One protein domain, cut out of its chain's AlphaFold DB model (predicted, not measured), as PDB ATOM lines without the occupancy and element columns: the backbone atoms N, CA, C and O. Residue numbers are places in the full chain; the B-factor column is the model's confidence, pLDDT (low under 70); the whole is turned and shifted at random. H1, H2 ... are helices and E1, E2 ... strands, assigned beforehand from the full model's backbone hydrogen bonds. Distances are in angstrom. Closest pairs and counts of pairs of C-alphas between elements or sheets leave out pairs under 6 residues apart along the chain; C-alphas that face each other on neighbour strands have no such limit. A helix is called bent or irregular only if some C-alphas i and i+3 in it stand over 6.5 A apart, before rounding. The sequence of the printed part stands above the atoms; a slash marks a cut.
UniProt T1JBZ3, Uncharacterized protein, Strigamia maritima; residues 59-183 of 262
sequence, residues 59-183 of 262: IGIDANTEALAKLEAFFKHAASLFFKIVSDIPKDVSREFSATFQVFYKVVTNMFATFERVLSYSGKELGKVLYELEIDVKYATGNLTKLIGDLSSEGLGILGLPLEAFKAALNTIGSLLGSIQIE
ATOM      1  N   ILE A  59     164.272 200.610 236.073       42.84
ATOM      2  CA  ILE A  59     165.706 200.877 236.204       42.84
ATOM      3  C   ILE A  59     166.363 200.230 234.986       42.84
ATOM      4  O   ILE A  59     166.500 199.010 234.921       42.84
ATOM      5  N   GLY A  60     166.692 201.046 233.987       42.50
ATOM      6  CA  GLY A  60     167.505 200.620 232.852       42.50
ATOM      7  C   GLY A  60     168.963 200.922 233.152       42.50
ATOM      8  O   GLY A  60     169.294 202.069 233.433       42.50
ATOM      9  N   ILE A  61     169.821 199.909 233.102       48.06
ATOM     10  CA  ILE A  61     171.271 200.107 233.122       48.06
ATOM     11  C   ILE A  61     171.733 199.882 231.699       48.06
ATOM     12  O   ILE A  61     171.758 198.748 231.223       48.06
ATOM     13  N   ASP A  62     172.054 200.973 231.014       51.78
ATOM     14  CA  ASP A  62     172.670 200.911 229.696       51.78
ATOM     15  C   ASP A  62     174.169 200.664 229.907       51.78
ATOM     16  O   ASP A  62     175.003 201.570 229.923       51.78
ATOM     17  N   ALA A  63     174.513 199.409 230.206       56.53
ATOM     18  CA  ALA A  63     175.906 199.000 230.222       56.53
ATOM     19  C   ALA A  63     176.388 199.032 228.772       56.53
ATOM     20  O   ALA A  63     175.959 198.217 227.956       56.53
ATOM     21  N   ASN A  64     177.256 199.990 228.445       68.00
ATOM     22  CA  ASN A  64     177.834 200.106 227.115       68.00
ATOM     23  C   ASN A  64     178.572 198.797 226.767       68.00
ATOM     24  O   ASN A  64     179.696 198.559 227.219       68.00
ATOM     25  N   THR A  65     177.929 197.942 225.971       69.25
ATOM     26  CA  THR A  65     178.462 196.647 225.530       69.25
ATOM     27  C   THR A  65     179.781 196.813 224.780       69.25
ATOM     28  O   THR A  65     180.662 195.964 224.893       69.25
ATOM     29  N   GLU A  66     179.978 197.946 224.100       75.31
ATOM     30  CA  GLU A  66     181.239 198.299 223.449       75.31
ATOM     31  C   GLU A  66     182.357 198.563 224.470       75.31
ATOM     32  O   GLU A  66     183.492 198.125 224.273       75.31
ATOM     33  N   ALA A  67     182.058 199.246 225.581       67.69
ATOM     34  CA  ALA A  67     183.030 199.489 226.647       67.69
ATOM     35  C   ALA A  67     183.440 198.180 227.337       67.69
ATOM     36  O   ALA A  67     184.624 197.963 227.594       67.69
ATOM     37  N   LEU A  68     182.475 197.285 227.562       70.56
ATOM     38  CA  LEU A  68     182.713 195.952 228.116       70.56
ATOM     39  C   LEU A  68     183.598 195.107 227.189       70.56
ATOM     40  O   LEU A  68     184.583 194.523 227.637       70.56
ATOM     41  N   ALA A  69     183.300 195.107 225.886       76.00
ATOM     42  CA  ALA A  69     184.078 194.388 224.879       76.00
ATOM     43  C   ALA A  69     185.506 194.942 224.746       76.00
ATOM     44  O   ALA A  69     186.467 194.176 224.655       76.00
ATOM     45  N   LYS A  70     185.678 196.272 224.784       76.50
ATOM     46  CA  LYS A  70     187.005 196.916 224.796       76.50
ATOM     47  C   LYS A  70     187.801 196.540 226.041       76.50
ATOM     48  O   LYS A  70     188.998 196.274 225.938       76.50
ATOM     49  N   LEU A  71     187.144 196.486 227.196       72.56
ATOM     50  CA  LEU A  71     187.767 196.100 228.454       72.56
ATOM     51  C   LEU A  71     188.187 194.622 228.447       72.56
ATOM     52  O   LEU A  71     189.315 194.302 228.819       72.56
ATOM     53  N   GLU A  72     187.336 193.728 227.942       76.19
ATOM     54  CA  GLU A  72     187.665 192.311 227.752       76.19
ATOM     55  C   GLU A  72     188.859 192.128 226.799       76.19
ATOM     56  O   GLU A  72     189.814 191.411 227.114       76.19
ATOM     57  N   ALA A  73     188.842 192.804 225.644       77.62
ATOM     58  CA  ALA A  73     189.929 192.756 224.669       77.62
ATOM     59  C   ALA A  73     191.254 193.257 225.265       77.62
ATOM     60  O   ALA A  73     192.307 192.652 225.051       77.62
ATOM     61  N   PHE A  74     191.194 194.325 226.060       77.06
ATOM     62  CA  PHE A  74     192.338 194.847 226.791       77.06
ATOM     63  C   PHE A  74     192.902 193.814 227.778       77.06
ATOM     64  O   PHE A  74     194.106 193.552 227.755       77.06
ATOM     65  N   PHE A  75     192.058 193.167 228.591       74.75
ATOM     66  CA  PHE A  75     192.522 192.153 229.542       74.75
ATOM     67  C   PHE A  75     193.155 190.949 228.839       74.75
ATOM     68  O   PHE A  75     194.207 190.469 229.268       74.75
ATOM     69  N   LYS A  76     192.568 190.496 227.725       76.75
ATOM     70  CA  LYS A  76     193.140 189.431 226.887       76.75
ATOM     71  C   LYS A  76     194.522 189.817 226.357       76.75
ATOM     72  O   LYS A  76     195.458 189.018 226.429       76.75
ATOM     73  N   HIS A  77     194.674 191.046 225.868       78.31
ATOM     74  CA  HIS A  77     195.953 191.539 225.368       78.31
ATOM     75  C   HIS A  77     197.006 191.659 226.481       78.31
ATOM     76  O   HIS A  77     198.127 191.174 226.323       78.31
ATOM     77  N   ALA A  78     196.634 192.224 227.633       72.81
ATOM     78  CA  ALA A  78     197.514 192.362 228.791       72.81
ATOM     79  C   ALA A  78     197.987 190.998 229.319       72.81
ATOM     80  O   ALA A  78     199.181 190.809 229.558       72.81
ATOM     81  N   ALA A  79     197.080 190.022 229.428       73.38
ATOM     82  CA  ALA A  79     197.421 188.658 229.819       73.38
ATOM     83  C   ALA A  79     198.396 188.011 228.823       73.38
ATOM     84  O   ALA A  79     199.383 187.399 229.231       73.38
ATOM     85  N   SER A  80     198.172 188.188 227.516       78.06
ATOM     86  CA  SER A  80     199.078 187.674 226.485       78.06
ATOM     87  C   SER A  80     200.478 188.285 226.575       78.06
ATOM     88  O   SER A  80     201.462 187.555 226.444       78.06
ATOM     89  N   LEU A  81     200.587 189.602 226.783       75.75
ATOM     90  CA  LEU A  81     201.877 190.276 226.950       75.75
ATOM     91  C   LEU A  81     202.601 189.765 228.192       75.75
ATOM     92  O   LEU A  81     203.783 189.438 228.128       75.75
ATOM     93  N   PHE A  82     201.871 189.638 229.294       75.00
ATOM     94  CA  PHE A  82     202.399 189.104 230.537       75.00
ATOM     95  C   PHE A  82     202.955 187.688 230.364       75.00
ATOM     96  O   PHE A  82     204.096 187.434 230.738       75.00
ATOM     97  N   PHE A  83     202.207 186.780 229.730       77.00
ATOM     98  CA  PHE A  83     202.694 185.424 229.469       77.00
ATOM     99  C   PHE A  83     203.953 185.401 228.612       77.00
ATOM    100  O   PHE A  83     204.846 184.608 228.895       77.00
ATOM    101  N   LYS A  84     204.042 186.284 227.614       79.81
ATOM    102  CA  LYS A  84     205.233 186.411 226.774       79.81
ATOM    103  C   LYS A  84     206.450 186.883 227.577       79.81
ATOM    104  O   LYS A  84     207.509 186.279 227.494       79.81
ATOM    105  N   ILE A  85     206.281 187.909 228.415       74.94
ATOM    106  CA  ILE A  85     207.349 188.396 229.304       74.94
ATOM    107  C   ILE A  85     207.827 187.260 230.210       74.94
ATOM    108  O   ILE A  85     209.020 187.032 230.347       74.94
ATOM    109  N   VAL A  86     206.891 186.514 230.793       73.19
ATOM    110  CA  VAL A  86     207.192 185.431 231.733       73.19
ATOM    111  C   VAL A  86     207.849 184.239 231.049       73.19
ATOM    112  O   VAL A  86     208.727 183.619 231.645       73.19
ATOM    113  N   SER A  87     207.457 183.914 229.813       78.06
ATOM    114  CA  SER A  87     208.088 182.839 229.045       78.06
ATOM    115  C   SER A  87     209.519 183.165 228.635       78.06
ATOM    116  O   SER A  87     210.323 182.244 228.493       78.06
ATOM    117  N   ASP A  88     209.828 184.451 228.470       80.44
ATOM    118  CA  ASP A  88     211.145 184.924 228.045       80.44
ATOM    119  C   ASP A  88     212.129 185.060 229.227       80.44
ATOM    120  O   ASP A  88     213.336 185.181 229.014       80.44
ATOM    121  N   ILE A  89     211.654 184.989 230.482       74.75
ATOM    122  CA  ILE A  89     212.517 185.015 231.675       74.75
ATOM    123  C   ILE A  89     213.320 183.701 231.768       74.75
ATOM    124  O   ILE A  89     212.728 182.614 231.820       74.75
ATOM    125  N   PRO A  90     214.666 183.759 231.867       80.88
ATOM    126  CA  PRO A  90     215.495 182.576 232.071       80.88
ATOM    127  C   PRO A  90     215.058 181.774 233.302       80.88
ATOM    128  O   PRO A  90     214.762 182.330 234.364       80.88
ATOM    129  N   LYS A  91     215.058 180.441 233.187       78.06
ATOM    130  CA  LYS A  91     214.601 179.531 234.257       78.06
ATOM    131  C   LYS A  91     215.338 179.753 235.579       78.06
ATOM    132  O   LYS A  91     214.749 179.541 236.639       78.06
ATOM    133  N   ASP A  92     216.577 180.214 235.507       78.62
ATOM    134  CA  ASP A  92     217.465 180.431 236.647       78.62
ATOM    135  C   ASP A  92     216.994 181.632 237.486       78.62
ATOM    136  O   ASP A  92     217.005 181.575 238.712       78.62
ATOM    137  N   VAL A  93     216.448 182.660 236.824       72.12
ATOM    138  CA  VAL A  93     215.870 183.869 237.439       72.12
ATOM    139  C   VAL A  93     214.451 183.616 237.961       72.12
ATOM    140  O   VAL A  93     214.026 184.197 238.959       72.12
ATOM    141  N   SER A  94     213.714 182.683 237.346       69.06
ATOM    142  CA  SER A  94     212.327 182.380 237.733       69.06
ATOM    143  C   SER A  94     212.164 181.913 239.185       69.06
ATOM    144  O   SER A  94     211.074 182.031 239.749       69.06
ATOM    145  N   ARG A  95     213.229 181.381 239.806       69.19
ATOM    146  CA  ARG A  95     213.174 180.846 241.172       69.19
ATOM    147  C   ARG A  95     213.069 181.963 242.211       69.19
ATOM    148  O   ARG A  95     212.271 181.828 243.135       69.19
ATOM    149  N   GLU A  96     213.803 183.056 242.030       67.81
ATOM    150  CA  GLU A  96     213.710 184.242 242.894       67.81
ATOM    151  C   GLU A  96     212.464 185.067 242.568       67.81
ATOM    152  O   GLU A  96     211.741 185.497 243.468       67.81
ATOM    153  N   PHE A  97     212.111 185.155 241.283       68.31
ATOM    154  CA  PHE A  97     210.878 185.809 240.854       68.31
ATOM    155  C   PHE A  97     209.612 185.117 241.381       68.31
ATOM    156  O   PHE A  97     208.570 185.754 241.508       68.31
ATOM    157  N   SER A  98     209.677 183.824 241.719       72.88
ATOM    158  CA  SER A  98     208.509 183.004 242.053       72.88
ATOM    159  C   SER A  98     207.672 183.547 243.215       72.88
ATOM    160  O   SER A  98     206.452 183.397 243.174       72.88
ATOM    161  N   ALA A  99     208.277 184.124 244.258       74.00
ATOM    162  CA  ALA A  99     207.526 184.585 245.428       74.00
ATOM    163  C   ALA A  99     206.718 185.848 245.103       74.00
ATOM    164  O   ALA A  99     205.500 185.885 245.289       74.00
ATOM    165  N   THR A 100     207.378 186.852 244.531       68.69
ATOM    166  CA  THR A 100     206.738 188.105 244.123       68.69
ATOM    167  C   THR A 100     205.734 187.880 242.997       68.69
ATOM    168  O   THR A 100     204.624 188.413 243.020       68.69
ATOM    169  N   PHE A 101     206.076 187.011 242.047       71.25
ATOM    170  CA  PHE A 101     205.189 186.627 240.962       71.25
ATOM    171  C   PHE A 101     203.933 185.915 241.462       71.25
ATOM    172  O   PHE A 101     202.854 186.142 240.927       71.25
ATOM    173  N   GLN A 102     204.033 185.092 242.510       75.06
ATOM    174  CA  GLN A 102     202.849 184.486 243.115       75.06
ATOM    175  C   GLN A 102     201.931 185.511 243.775       75.06
ATOM    176  O   GLN A 102     200.713 185.403 243.626       75.06
ATOM    177  N   VAL A 103     202.485 186.506 244.475       74.81
ATOM    178  CA  VAL A 103     201.681 187.597 245.050       74.81
ATOM    179  C   VAL A 103     200.964 188.351 243.934       74.81
ATOM    180  O   VAL A 103     199.749 188.525 243.995       74.81
ATOM    181  N   PHE A 104     201.692 188.716 242.880       70.81
ATOM    182  CA  PHE A 104     201.127 189.377 241.712       70.81
ATOM    183  C   PHE A 104     200.027 188.543 241.041       70.81
ATOM    184  O   PHE A 104     198.918 189.025 240.826       70.81
ATOM    185  N   TYR A 105     200.304 187.268 240.770       74.62
ATOM    186  CA  TYR A 105     199.355 186.344 240.156       74.62
ATOM    187  C   TYR A 105     198.081 186.211 240.992       74.62
ATOM    188  O   TYR A 105     196.979 186.265 240.451       74.62
ATOM    189  N   LYS A 106     198.210 186.099 242.319       78.12
ATOM    190  CA  LYS A 106     197.064 186.043 243.232       78.12
ATOM    191  C   LYS A 106     196.211 187.310 243.141       78.12
ATOM    192  O   LYS A 106     194.990 187.206 243.100       78.12
ATOM    193  N   VAL A 107     196.842 188.481 243.056       74.62
ATOM    194  CA  VAL A 107     196.142 189.765 242.894       74.62
ATOM    195  C   VAL A 107     195.403 189.833 241.556       74.62
ATOM    196  O   VAL A 107     194.214 190.133 241.542       74.62
ATOM    197  N   VAL A 108     196.054 189.480 240.443       74.06
ATOM    198  CA  VAL A 108     195.413 189.471 239.112       74.06
ATOM    199  C   VAL A 108     194.251 188.481 239.052       74.06
ATOM    200  O   VAL A 108     193.198 188.792 238.500       74.06
ATOM    201  N   THR A 109     194.415 187.300 239.647       76.94
ATOM    202  CA  THR A 109     193.364 186.273 239.676       76.94
ATOM    203  C   THR A 109     192.162 186.744 240.495       76.94
ATOM    204  O   THR A 109     191.023 186.575 240.066       76.94
ATOM    205  N   ASN A 110     192.405 187.393 241.639       76.75
ATOM    206  CA  ASN A 110     191.347 188.000 242.442       76.75
ATOM    207  C   ASN A 110     190.634 189.122 241.680       76.75
ATOM    208  O   ASN A 110     189.407 189.139 241.664       76.75
ATOM    209  N   MET A 111     191.374 189.997 240.986       73.56
ATOM    210  CA  MET A 111     190.782 191.036 240.135       73.56
ATOM    211  C   MET A 111     189.868 190.439 239.061       73.56
ATOM    212  O   MET A 111     188.766 190.938 238.861       73.56
ATOM    213  N   PHE A 112     190.294 189.360 238.400       75.06
ATOM    214  CA  PHE A 112     189.477 188.673 237.400       75.06
ATOM    215  C   PHE A 112     188.205 188.075 238.007       75.06
ATOM    216  O   PHE A 112     187.124 188.273 237.465       75.06
ATOM    217  N   ALA A 113     188.307 187.415 239.162       77.06
ATOM    218  CA  ALA A 113     187.143 186.875 239.863       77.06
ATOM    219  C   ALA A 113     186.175 187.982 240.322       77.06
ATOM    220  O   ALA A 113     184.957 187.804 240.318       77.06
ATOM    221  N   THR A 114     186.695 189.141 240.728       75.62
ATOM    222  CA  THR A 114     185.885 190.326 241.034       75.62
ATOM    223  C   THR A 114     185.230 190.871 239.766       75.62
ATOM    224  O   THR A 114     184.039 191.157 239.785       75.62
ATOM    225  N   PHE A 115     185.948 190.929 238.644       69.88
ATOM    226  CA  PHE A 115     185.409 191.372 237.361       69.88
ATOM    227  C   PHE A 115     184.303 190.449 236.829       69.88
ATOM    228  O   PHE A 115     183.241 190.931 236.450       69.88
ATOM    229  N   GLU A 116     184.484 189.129 236.877       74.88
ATOM    230  CA  GLU A 116     183.427 188.169 236.533       74.88
ATOM    231  C   GLU A 116     182.192 188.352 237.423       74.88
ATOM    232  O   GLU A 116     181.062 188.316 236.933       74.88
ATOM    233  N   ARG A 117     182.392 188.642 238.718       74.94
ATOM    234  CA  ARG A 117     181.291 189.014 239.612       74.94
ATOM    235  C   ARG A 117     180.598 190.293 239.137       74.94
ATOM    236  O   ARG A 117     179.374 190.267 239.035       74.94
ATOM    237  N   VAL A 118     181.331 191.359 238.791       68.00
ATOM    238  CA  VAL A 118     180.760 192.605 238.222       68.00
ATOM    239  C   VAL A 118     179.885 192.286 237.011       68.00
ATOM    240  O   VAL A 118     178.747 192.741 236.952       68.00
ATOM    241  N   LEU A 119     180.386 191.466 236.082       67.19
ATOM    242  CA  LEU A 119     179.656 191.067 234.876       67.19
ATOM    243  C   LEU A 119     178.388 190.258 235.183       67.19
ATOM    244  O   LEU A 119     177.418 190.333 234.435       67.19
ATOM    245  N   SER A 120     178.388 189.494 236.277       70.12
ATOM    246  CA  SER A 120     177.246 188.672 236.692       70.12
ATOM    247  C   SER A 120     176.171 189.426 237.491       70.12
ATOM    248  O   SER A 120     175.060 188.916 237.635       70.12
ATOM    249  N   TYR A 121     176.465 190.620 238.024       75.19
ATOM    250  CA  TYR A 121     175.550 191.342 238.914       75.19
ATOM    251  C   TYR A 121     174.639 192.332 238.179       75.19
ATOM    252  O   TYR A 121     175.084 193.230 237.469       75.19
ATOM    253  N   SER A 122     173.334 192.254 238.459       58.22
ATOM    254  CA  SER A 122     172.362 193.273 238.058       58.22
ATOM    255  C   SER A 122     172.374 194.462 239.033       58.22
ATOM    256  O   SER A 122     171.885 194.361 240.159       58.22
ATOM    257  N   GLY A 123     172.899 195.605 238.593       62.38
ATOM    258  CA  GLY A 123     172.611 196.962 239.077       62.38
ATOM    259  C   GLY A 123     172.869 197.357 240.528       62.38
ATOM    260  O   GLY A 123     173.679 198.245 240.771       62.38
ATOM    261  N   LYS A 124     172.176 196.762 241.500       59.12
ATOM    262  CA  LYS A 124     172.261 197.192 242.909       59.12
ATOM    263  C   LYS A 124     173.565 196.771 243.586       59.12
ATOM    264  O   LYS A 124     174.090 197.514 244.402       59.12
ATOM    265  N   GLU A 125     174.114 195.625 243.200       72.94
ATOM    266  CA  GLU A 125     175.395 195.130 243.726       72.94
ATOM    267  C   GLU A 125     176.599 195.650 242.925       72.94
ATOM    268  O   GLU A 125     177.736 195.572 243.388       72.94
ATOM    269  N   LEU A 126     176.363 196.241 241.747       70.88
ATOM    270  CA  LEU A 126     177.418 196.708 240.846       70.88
ATOM    271  C   LEU A 126     178.323 197.746 241.524       70.88
ATOM    272  O   LEU A 126     179.542 197.650 241.431       70.88
ATOM    273  N   GLY A 127     177.737 198.693 242.266       71.94
ATOM    274  CA  GLY A 127     178.496 199.729 242.972       71.94
ATOM    275  C   GLY A 127     179.437 199.165 244.040       71.94
ATOM    276  O   GLY A 127     180.584 199.593 244.140       71.94
ATOM    277  N   LYS A 128     178.990 198.152 244.794       78.94
ATOM    278  CA  LYS A 128     179.820 197.497 245.814       78.94
ATOM    279  C   LYS A 128     180.986 196.744 245.179       78.94
ATOM    280  O   LYS A 128     182.117 196.868 245.641       78.94
ATOM    281  N   VAL A 129     180.725 195.996 244.106       73.12
ATOM    282  CA  VAL A 129     181.774 195.218 243.434       73.12
ATOM    283  C   VAL A 129     182.761 196.128 242.688       73.12
ATOM    284  O   VAL A 129     183.957 195.852 242.703       73.12
ATOM    285  N   LEU A 130     182.311 197.246 242.105       74.00
ATOM    286  CA  LEU A 130     183.204 198.254 241.514       74.00
ATOM    287  C   LEU A 130     184.127 198.890 242.561       74.00
ATOM    288  O   LEU A 130     185.312 199.072 242.291       74.00
ATOM    289  N   TYR A 131     183.613 199.169 243.761       77.88
ATOM    290  CA  TYR A 131     184.422 199.676 244.868       77.88
ATOM    291  C   TYR A 131     185.474 198.655 245.340       77.88
ATOM    292  O   TYR A 131     186.638 199.008 245.528       77.88
ATOM    293  N   GLU A 132     185.101 197.375 245.474       80.81
ATOM    294  CA  GLU A 132     186.053 196.290 245.774       80.81
ATOM    295  C   GLU A 132     187.138 196.178 244.687       80.81
ATOM    296  O   GLU A 132     188.325 196.087 244.999       80.81
ATOM    297  N   LEU A 133     186.749 196.268 243.410       76.31
ATOM    298  CA  LEU A 133     187.680 196.232 242.281       76.31
ATOM    299  C   LEU A 133     188.647 197.424 242.288       76.31
ATOM    300  O   LEU A 133     189.831 197.253 242.007       76.31
ATOM    301  N   GLU A 134     188.174 198.625 242.621       79.44
ATOM    302  CA  GLU A 134     189.026 199.811 242.740       79.44
ATOM    303  C   GLU A 134     190.090 199.630 243.834       79.44
ATOM    304  O   GLU A 134     191.262 199.961 243.625       79.44
ATOM    305  N   ILE A 135     189.706 199.066 244.986       81.25
ATOM    306  CA  ILE A 135     190.638 198.741 246.074       81.25
ATOM    307  C   ILE A 135     191.686 197.733 245.593       81.25
ATOM    308  O   ILE A 135     192.883 197.960 245.796       81.25
ATOM    309  N   ASP A 136     191.260 196.664 244.916       77.56
ATOM    310  CA  ASP A 136     192.157 195.634 244.389       77.56
ATOM    311  C   ASP A 136     193.146 196.215 243.362       77.56
ATOM    312  O   ASP A 136     194.346 195.941 243.436       77.56
ATOM    313  N   VAL A 137     192.681 197.081 242.452       75.75
ATOM    314  CA  VAL A 137     193.526 197.771 241.459       75.75
ATOM    315  C   VAL A 137     194.548 198.680 242.142       75.75
ATOM    316  O   VAL A 137     195.730 198.665 241.780       75.75
ATOM    317  N   LYS A 138     194.140 199.461 243.150       80.25
ATOM    318  CA  LYS A 138     195.055 200.332 243.907       80.25
ATOM    319  C   LYS A 138     196.110 199.518 244.650       80.25
ATOM    320  O   LYS A 138     197.295 199.853 244.593       80.25
ATOM    321  N   TYR A 139     195.701 198.424 245.288       79.75
ATOM    322  CA  TYR A 139     196.606 197.511 245.979       79.75
ATOM    323  C   TYR A 139     197.610 196.861 245.011       79.75
ATOM    324  O   TYR A 139     198.815 196.850 245.277       79.75
ATOM    325  N   ALA A 140     197.137 196.392 243.851       73.31
ATOM    326  CA  ALA A 140     197.974 195.844 242.785       73.31
ATOM    327  C   ALA A 140     199.015 196.858 242.297       73.31
ATOM    328  O   ALA A 140     200.201 196.541 242.201       73.31
ATOM    329  N   THR A 141     198.577 198.090 242.034       76.06
ATOM    330  CA  THR A 141     199.422 199.175 241.519       76.06
ATOM    331  C   THR A 141     200.501 199.572 242.527       76.06
ATOM    332  O   THR A 141     201.657 199.778 242.148       76.06
ATOM    333  N   GLY A 142     200.160 199.631 243.819       79.00
ATOM    334  CA  GLY A 142     201.117 199.911 244.891       79.00
ATOM    335  C   GLY A 142     202.194 198.830 245.008       79.00
ATOM    336  O   GLY A 142     203.387 199.140 245.010       79.00
ATOM    337  N   ASN A 143     201.787 197.557 245.021       75.50
ATOM    338  CA  ASN A 143     202.721 196.429 245.071       75.50
ATOM    339  C   ASN A 143     203.603 196.344 243.824       75.50
ATOM    340  O   ASN A 143     204.801 196.090 243.940       75.50
ATOM    341  N   LEU A 144     203.033 196.590 242.642       73.31
ATOM    342  CA  LEU A 144     203.792 196.647 241.400       73.31
ATOM    343  C   LEU A 144     204.833 197.762 241.460       73.31
ATOM    344  O   LEU A 144     205.989 197.504 241.166       73.31
ATOM    345  N   THR A 145     204.450 198.972 241.875       77.44
ATOM    346  CA  THR A 145     205.369 200.119 241.975       77.44
ATOM    347  C   THR A 145     206.549 199.808 242.892       77.44
ATOM    348  O   THR A 145     207.689 200.113 242.547       77.44
ATOM    349  N   LYS A 146     206.286 199.146 244.026       80.19
ATOM    350  CA  LYS A 146     207.340 198.670 244.924       80.19
ATOM    351  C   LYS A 146     208.262 197.665 244.228       80.19
ATOM    352  O   LYS A 146     209.470 197.845 244.264       80.19
ATOM    353  N   LEU A 147     207.696 196.681 243.525       72.12
ATOM    354  CA  LEU A 147     208.462 195.710 242.743       72.12
ATOM    355  C   LEU A 147     209.334 196.378 241.669       72.12
ATOM    356  O   LEU A 147     210.479 195.977 241.492       72.12
ATOM    357  N   ILE A 148     208.824 197.399 240.968       73.81
ATOM    358  CA  ILE A 148     209.621 198.168 239.995       73.81
ATOM    359  C   ILE A 148     210.811 198.825 240.703       73.81
ATOM    360  O   ILE A 148     211.927 198.765 240.198       73.81
ATOM    361  N   GLY A 149     210.576 199.433 241.869       79.56
ATOM    362  CA  GLY A 149     211.620 200.062 242.676       79.56
ATOM    363  C   GLY A 149     212.695 199.071 243.118       79.56
ATOM    364  O   GLY A 149     213.880 199.331 242.907       79.56
ATOM    365  N   ASP A 150     212.277 197.918 243.646       77.62
ATOM    366  CA  ASP A 150     213.174 196.855 244.102       77.62
ATOM    367  C   ASP A 150     214.031 196.340 242.923       77.62
ATOM    368  O   ASP A 150     215.260 196.381 242.986       77.62
ATOM    369  N   LEU A 151     213.413 196.008 241.780       72.12
ATOM    370  CA  LEU A 151     214.121 195.538 240.575       72.12
ATOM    371  C   LEU A 151     215.033 196.601 239.949       72.12
ATOM    372  O   LEU A 151     216.113 196.287 239.443       72.12
ATOM    373  N   SER A 152     214.615 197.868 239.965       79.00
ATOM    374  CA  SER A 152     215.438 198.971 239.473       79.00
ATOM    375  C   SER A 152     216.677 199.171 240.344       79.00
ATOM    376  O   SER A 152     217.730 199.527 239.815       79.00
ATOM    377  N   SER A 153     216.566 198.957 241.658       81.38
ATOM    378  CA  SER A 153     217.688 199.086 242.594       81.38
ATOM    379  C   SER A 153     218.724 197.964 242.445       81.38
ATOM    380  O   SER A 153     219.909 198.190 242.678       81.38
ATOM    381  N   GLU A 154     218.301 196.794 241.960       80.62
ATOM    382  CA  GLU A 154     219.159 195.629 241.698       80.62
ATOM    383  C   GLU A 154     219.853 195.666 240.320       80.62
ATOM    384  O   GLU A 154     220.569 194.737 239.950       80.62
ATOM    385  N   GLY A 155     219.673 196.736 239.536       78.75
ATOM    386  CA  GLY A 155     220.312 196.889 238.222       78.75
ATOM    387  C   GLY A 155     219.650 196.095 237.088       78.75
ATOM    388  O   GLY A 155     220.193 196.028 235.984       78.75
ATOM    389  N   LEU A 156     218.449 195.545 237.302       68.38
ATOM    390  CA  LEU A 156     217.656 194.805 236.307       68.38
ATOM    391  C   LEU A 156     216.883 195.741 235.353       68.38
ATOM    392  O   LEU A 156     215.697 195.554 235.077       68.38
ATOM    393  N   GLY A 157     217.566 196.743 234.788       68.31
ATOM    394  CA  GLY A 157     216.961 197.766 233.918       68.31
ATOM    395  C   GLY A 157     216.260 197.219 232.663       68.31
ATOM    396  O   GLY A 157     215.388 197.878 232.099       68.31
ATOM    397  N   ILE A 158     216.574 195.985 232.258       58.97
ATOM    398  CA  ILE A 158     215.989 195.305 231.091       58.97
ATOM    399  C   ILE A 158     214.495 194.982 231.306       58.97
ATOM    400  O   ILE A 158     213.735 194.881 230.346       58.97
ATOM    401  N   LEU A 159     214.047 194.876 232.563       60.12
ATOM    402  CA  LEU A 159     212.647 194.616 232.919       60.12
ATOM    403  C   LEU A 159     211.813 195.893 233.113       60.12
ATOM    404  O   LEU A 159     210.603 195.792 233.306       60.12
ATOM    405  N   GLY A 160     212.413 197.088 233.037       63.47
ATOM    406  CA  GLY A 160     211.709 198.350 233.302       63.47
ATOM    407  C   GLY A 160     210.610 198.673 232.283       63.47
ATOM    408  O   GLY A 160     209.533 199.136 232.655       63.47
ATOM    409  N   LEU A 161     210.840 198.369 231.001       63.81
ATOM    410  CA  LEU A 161     209.903 198.693 229.914       63.81
ATOM    411  C   LEU A 161     208.558 197.944 230.015       63.81
ATOM    412  O   LEU A 161     207.514 198.598 229.961       63.81
ATOM    413  N   PRO A 162     208.526 196.608 230.195       61.19
ATOM    414  CA  PRO A 162     207.266 195.890 230.380       61.19
ATOM    415  C   PRO A 162     206.488 196.322 231.626       61.19
ATOM    416  O   PRO A 162     205.257 196.338 231.624       61.19
ATOM    417  N   LEU A 163     207.207 196.673 232.692       63.38
ATOM    418  CA  LEU A 163     206.630 196.994 233.991       63.38
ATOM    419  C   LEU A 163     205.981 198.386 233.996       63.38
ATOM    420  O   LEU A 163     204.874 198.540 234.511       63.38
ATOM    421  N   GLU A 164     206.598 199.372 233.337       70.75
ATOM    422  CA  GLU A 164     205.991 200.691 233.116       70.75
ATOM    423  C   GLU A 164     204.781 200.622 232.174       70.75
ATOM    424  O   GLU A 164     203.764 201.264 232.435       70.75
ATOM    425  N   ALA A 165     204.829 199.789 231.126       64.62
ATOM    426  CA  ALA A 165     203.668 199.558 230.262       64.62
ATOM    427  C   ALA A 165     202.491 198.952 231.045       64.62
ATOM    428  O   ALA A 165     201.345 199.372 230.887       64.62
ATOM    429  N   PHE A 166     202.772 198.001 231.936       65.75
ATOM    430  CA  PHE A 166     201.755 197.391 232.786       65.75
ATOM    431  C   PHE A 166     201.210 198.369 233.845       65.75
ATOM    432  O   PHE A 166     200.005 198.418 234.084       65.75
ATOM    433  N   LYS A 167     202.059 199.222 234.425       74.06
ATOM    434  CA  LYS A 167     201.635 200.315 235.313       74.06
ATOM    435  C   LYS A 167     200.733 201.322 234.597       74.06
ATOM    436  O   LYS A 167     199.699 201.706 235.138       74.06
ATOM    437  N   ALA A 168     201.088 201.719 233.373       71.62
ATOM    438  CA  ALA A 168     200.240 202.570 232.541       71.62
ATOM    439  C   ALA A 168     198.878 201.907 232.289       71.62
ATOM    440  O   ALA A 168     197.845 202.552 232.453       71.62
ATOM    441  N   ALA A 169     198.875 200.605 231.999       65.12
ATOM    442  CA  ALA A 169     197.669 199.811 231.805       65.12
ATOM    443  C   ALA A 169     196.765 199.814 233.059       65.12
ATOM    444  O   ALA A 169     195.570 200.084 232.948       65.12
ATOM    445  N   LEU A 170     197.321 199.599 234.259       70.31
ATOM    446  CA  LEU A 170     196.564 199.672 235.518       70.31
ATOM    447  C   LEU A 170     196.004 201.074 235.794       70.31
ATOM    448  O   LEU A 170     194.852 201.199 236.208       70.31
ATOM    449  N   ASN A 171     196.776 202.127 235.520       73.69
ATOM    450  CA  ASN A 171     196.300 203.504 235.663       73.69
ATOM    451  C   ASN A 171     195.140 203.805 234.708       73.69
ATOM    452  O   ASN A 171     194.173 204.456 235.101       73.69
ATOM    453  N   THR A 172     195.200 203.298 233.472       72.12
ATOM    454  CA  THR A 172     194.088 203.399 232.523       72.12
ATOM    455  C   THR A 172     192.844 202.696 233.057       72.12
ATOM    456  O   THR A 172     191.775 203.294 233.018       72.12
ATOM    457  N   ILE A 173     192.967 201.484 233.617       70.44
ATOM    458  CA  ILE A 173     191.834 200.774 234.242       70.44
ATOM    459  C   ILE A 173     191.260 201.590 235.403       70.44
ATOM    460  O   ILE A 173     190.051 201.783 235.462       70.44
ATOM    461  N   GLY A 174     192.108 202.101 236.300       71.38
ATOM    462  CA  GLY A 174     191.670 202.922 237.431       71.38
ATOM    463  C   GLY A 174     190.923 204.183 236.983       71.38
ATOM    464  O   GLY A 174     189.862 204.495 237.517       71.38
ATOM    465  N   SER A 175     191.423 204.863 235.947       73.94
ATOM    466  CA  SER A 175     190.746 206.016 235.342       73.94
ATOM    467  C   SER A 175     189.418 205.633 234.690       73.94
ATOM    468  O   SER A 175     188.460 206.403 234.766       73.94
ATOM    469  N   LEU A 176     189.357 204.467 234.042       65.06
ATOM    470  CA  LEU A 176     188.138 203.963 233.418       65.06
ATOM    471  C   LEU A 176     187.079 203.687 234.487       65.06
ATOM    472  O   LEU A 176     185.958 204.161 234.356       65.06
ATOM    473  N   LEU A 177     187.460 203.007 235.573       66.31
ATOM    474  CA  LEU A 177     186.584 202.712 236.708       66.31
ATOM    475  C   LEU A 177     186.074 203.991 237.379       66.31
ATOM    476  O   LEU A 177     184.880 204.096 237.637       66.31
ATOM    477  N   GLY A 178     186.938 204.993 237.576       66.44
ATOM    478  CA  GLY A 178     186.530 206.295 238.115       66.44
ATOM    479  C   GLY A 178     185.602 207.097 237.193       66.44
ATOM    480  O   GLY A 178     184.898 207.988 237.660       66.44
ATOM    481  N   SER A 179     185.577 206.776 235.894       59.31
ATOM    482  CA  SER A 179     184.701 207.415 234.903       59.31
ATOM    483  C   SER A 179     183.347 206.713 234.749       59.31
ATOM    484  O   SER A 179     182.445 207.279 234.136       59.31
ATOM    485  N   ILE A 180     183.174 205.500 235.292       57.69
ATOM    486  CA  ILE A 180     181.879 204.807 235.317       57.69
ATOM    487  C   ILE A 180     181.013 205.470 236.401       57.69
ATOM    488  O   ILE A 180     180.917 204.998 237.531       57.69
ATOM    489  N   GLN A 181     180.381 206.595 236.065       45.16
ATOM    490  CA  GLN A 181     179.258 207.119 236.839       45.16
ATOM    491  C   GLN A 181     178.011 206.306 236.478       45.16
ATOM    492  O   GLN A 181     177.539 206.344 235.344       45.16
ATOM    493  N   ILE A 182     177.488 205.536 237.434       41.88
ATOM    494  CA  ILE A 182     176.201 204.854 237.275       41.88
ATOM    495  C   ILE A 182     175.107 205.920 237.426       41.88
ATOM    496  O   ILE A 182     174.715 206.254 238.543       41.88
ATOM    497  N   GLU A 183     174.614 206.470 236.316       38.62
ATOM    498  CA  GLU A 183     173.403 207.293 236.336       38.62
ATOM    499  C   GLU A 183     172.192 206.401 236.648       38.62
ATOM    500  O   GLU A 183     171.663 205.692 235.794       38.62
TER     501      GLU A 183
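This is residues 59 to 183 of the 262 residues of an uncharacterized protein of Strigamia maritima (UniProt T1JBZ3). Four long helices run lengthwise in alternating directions as an up-and-down bundle, a rod loosely closed at H1. H2, H3 and H4 fold back on one another as two hairpins, H1 keeps a little away on the remaining side, and the short E1 lies beyond one end. You have 125 residues here, in the order E1, H1, H2, H3, H4, mostly helix. The whole is only just compact, close to loose, with a radius of gyration of the C-alphas of 16.3 A and spans of 55 by 22 by 20 A.

Begin at E1, residues 59 to 61, which pairs with no named strand. Next, H1, residues 65 to 88, and H2, residues 94 to 120, are near each other, with 8 pairs of C-alphas within 10 A. H2 has a kink of 45 degrees near residue 101 and is only just irregular, C-alphas 96 and 99 being 6.7 A apart. H3, residues 126 to 153, touches H2 in a hairpin, a shallow tilt of 17 degrees, opposite ways; the closest C-alphas, of Val 118 and Leu 126, are 5.9 A apart. H4, residues 157 to 179, is irregular, with C-alphas 158 and 161 7.1 A apart. It touches H3 in a hairpin at 19 degrees, a shallow tilt, opposite ways; the closest C-alphas, of Thr 141 and Leu 170, are 6.7 A apart. H1 and H4 are close but not clearly touching: their closest C-alphas, of Ile 85 and Pro 162, are 7.6 A apart. H1 and H3 are apart, as are H2 and H4. Every O i to N i+4 pair is within hydrogen-bond range in H1 and H3, against 21 of 23 in H2 and 16 of 19 in H4.

Find C-alpha 65 at (178.462, 196.647, 225.530); from there H1 runs 34.8 A. H2 spans 35.7 A, H3 40.4 A, and H4 33.7 A to C-alpha 179 at (184.701, 207.415, 234.903).

The farthest C-alphas, of Ile 59 and Asp 92, are 55.7 A apart. The printed part has no cut, and its four links are tight. Look for pLDDT under 70 at, among others, residues 59 to 65, 156 to 163 and 176 to 183.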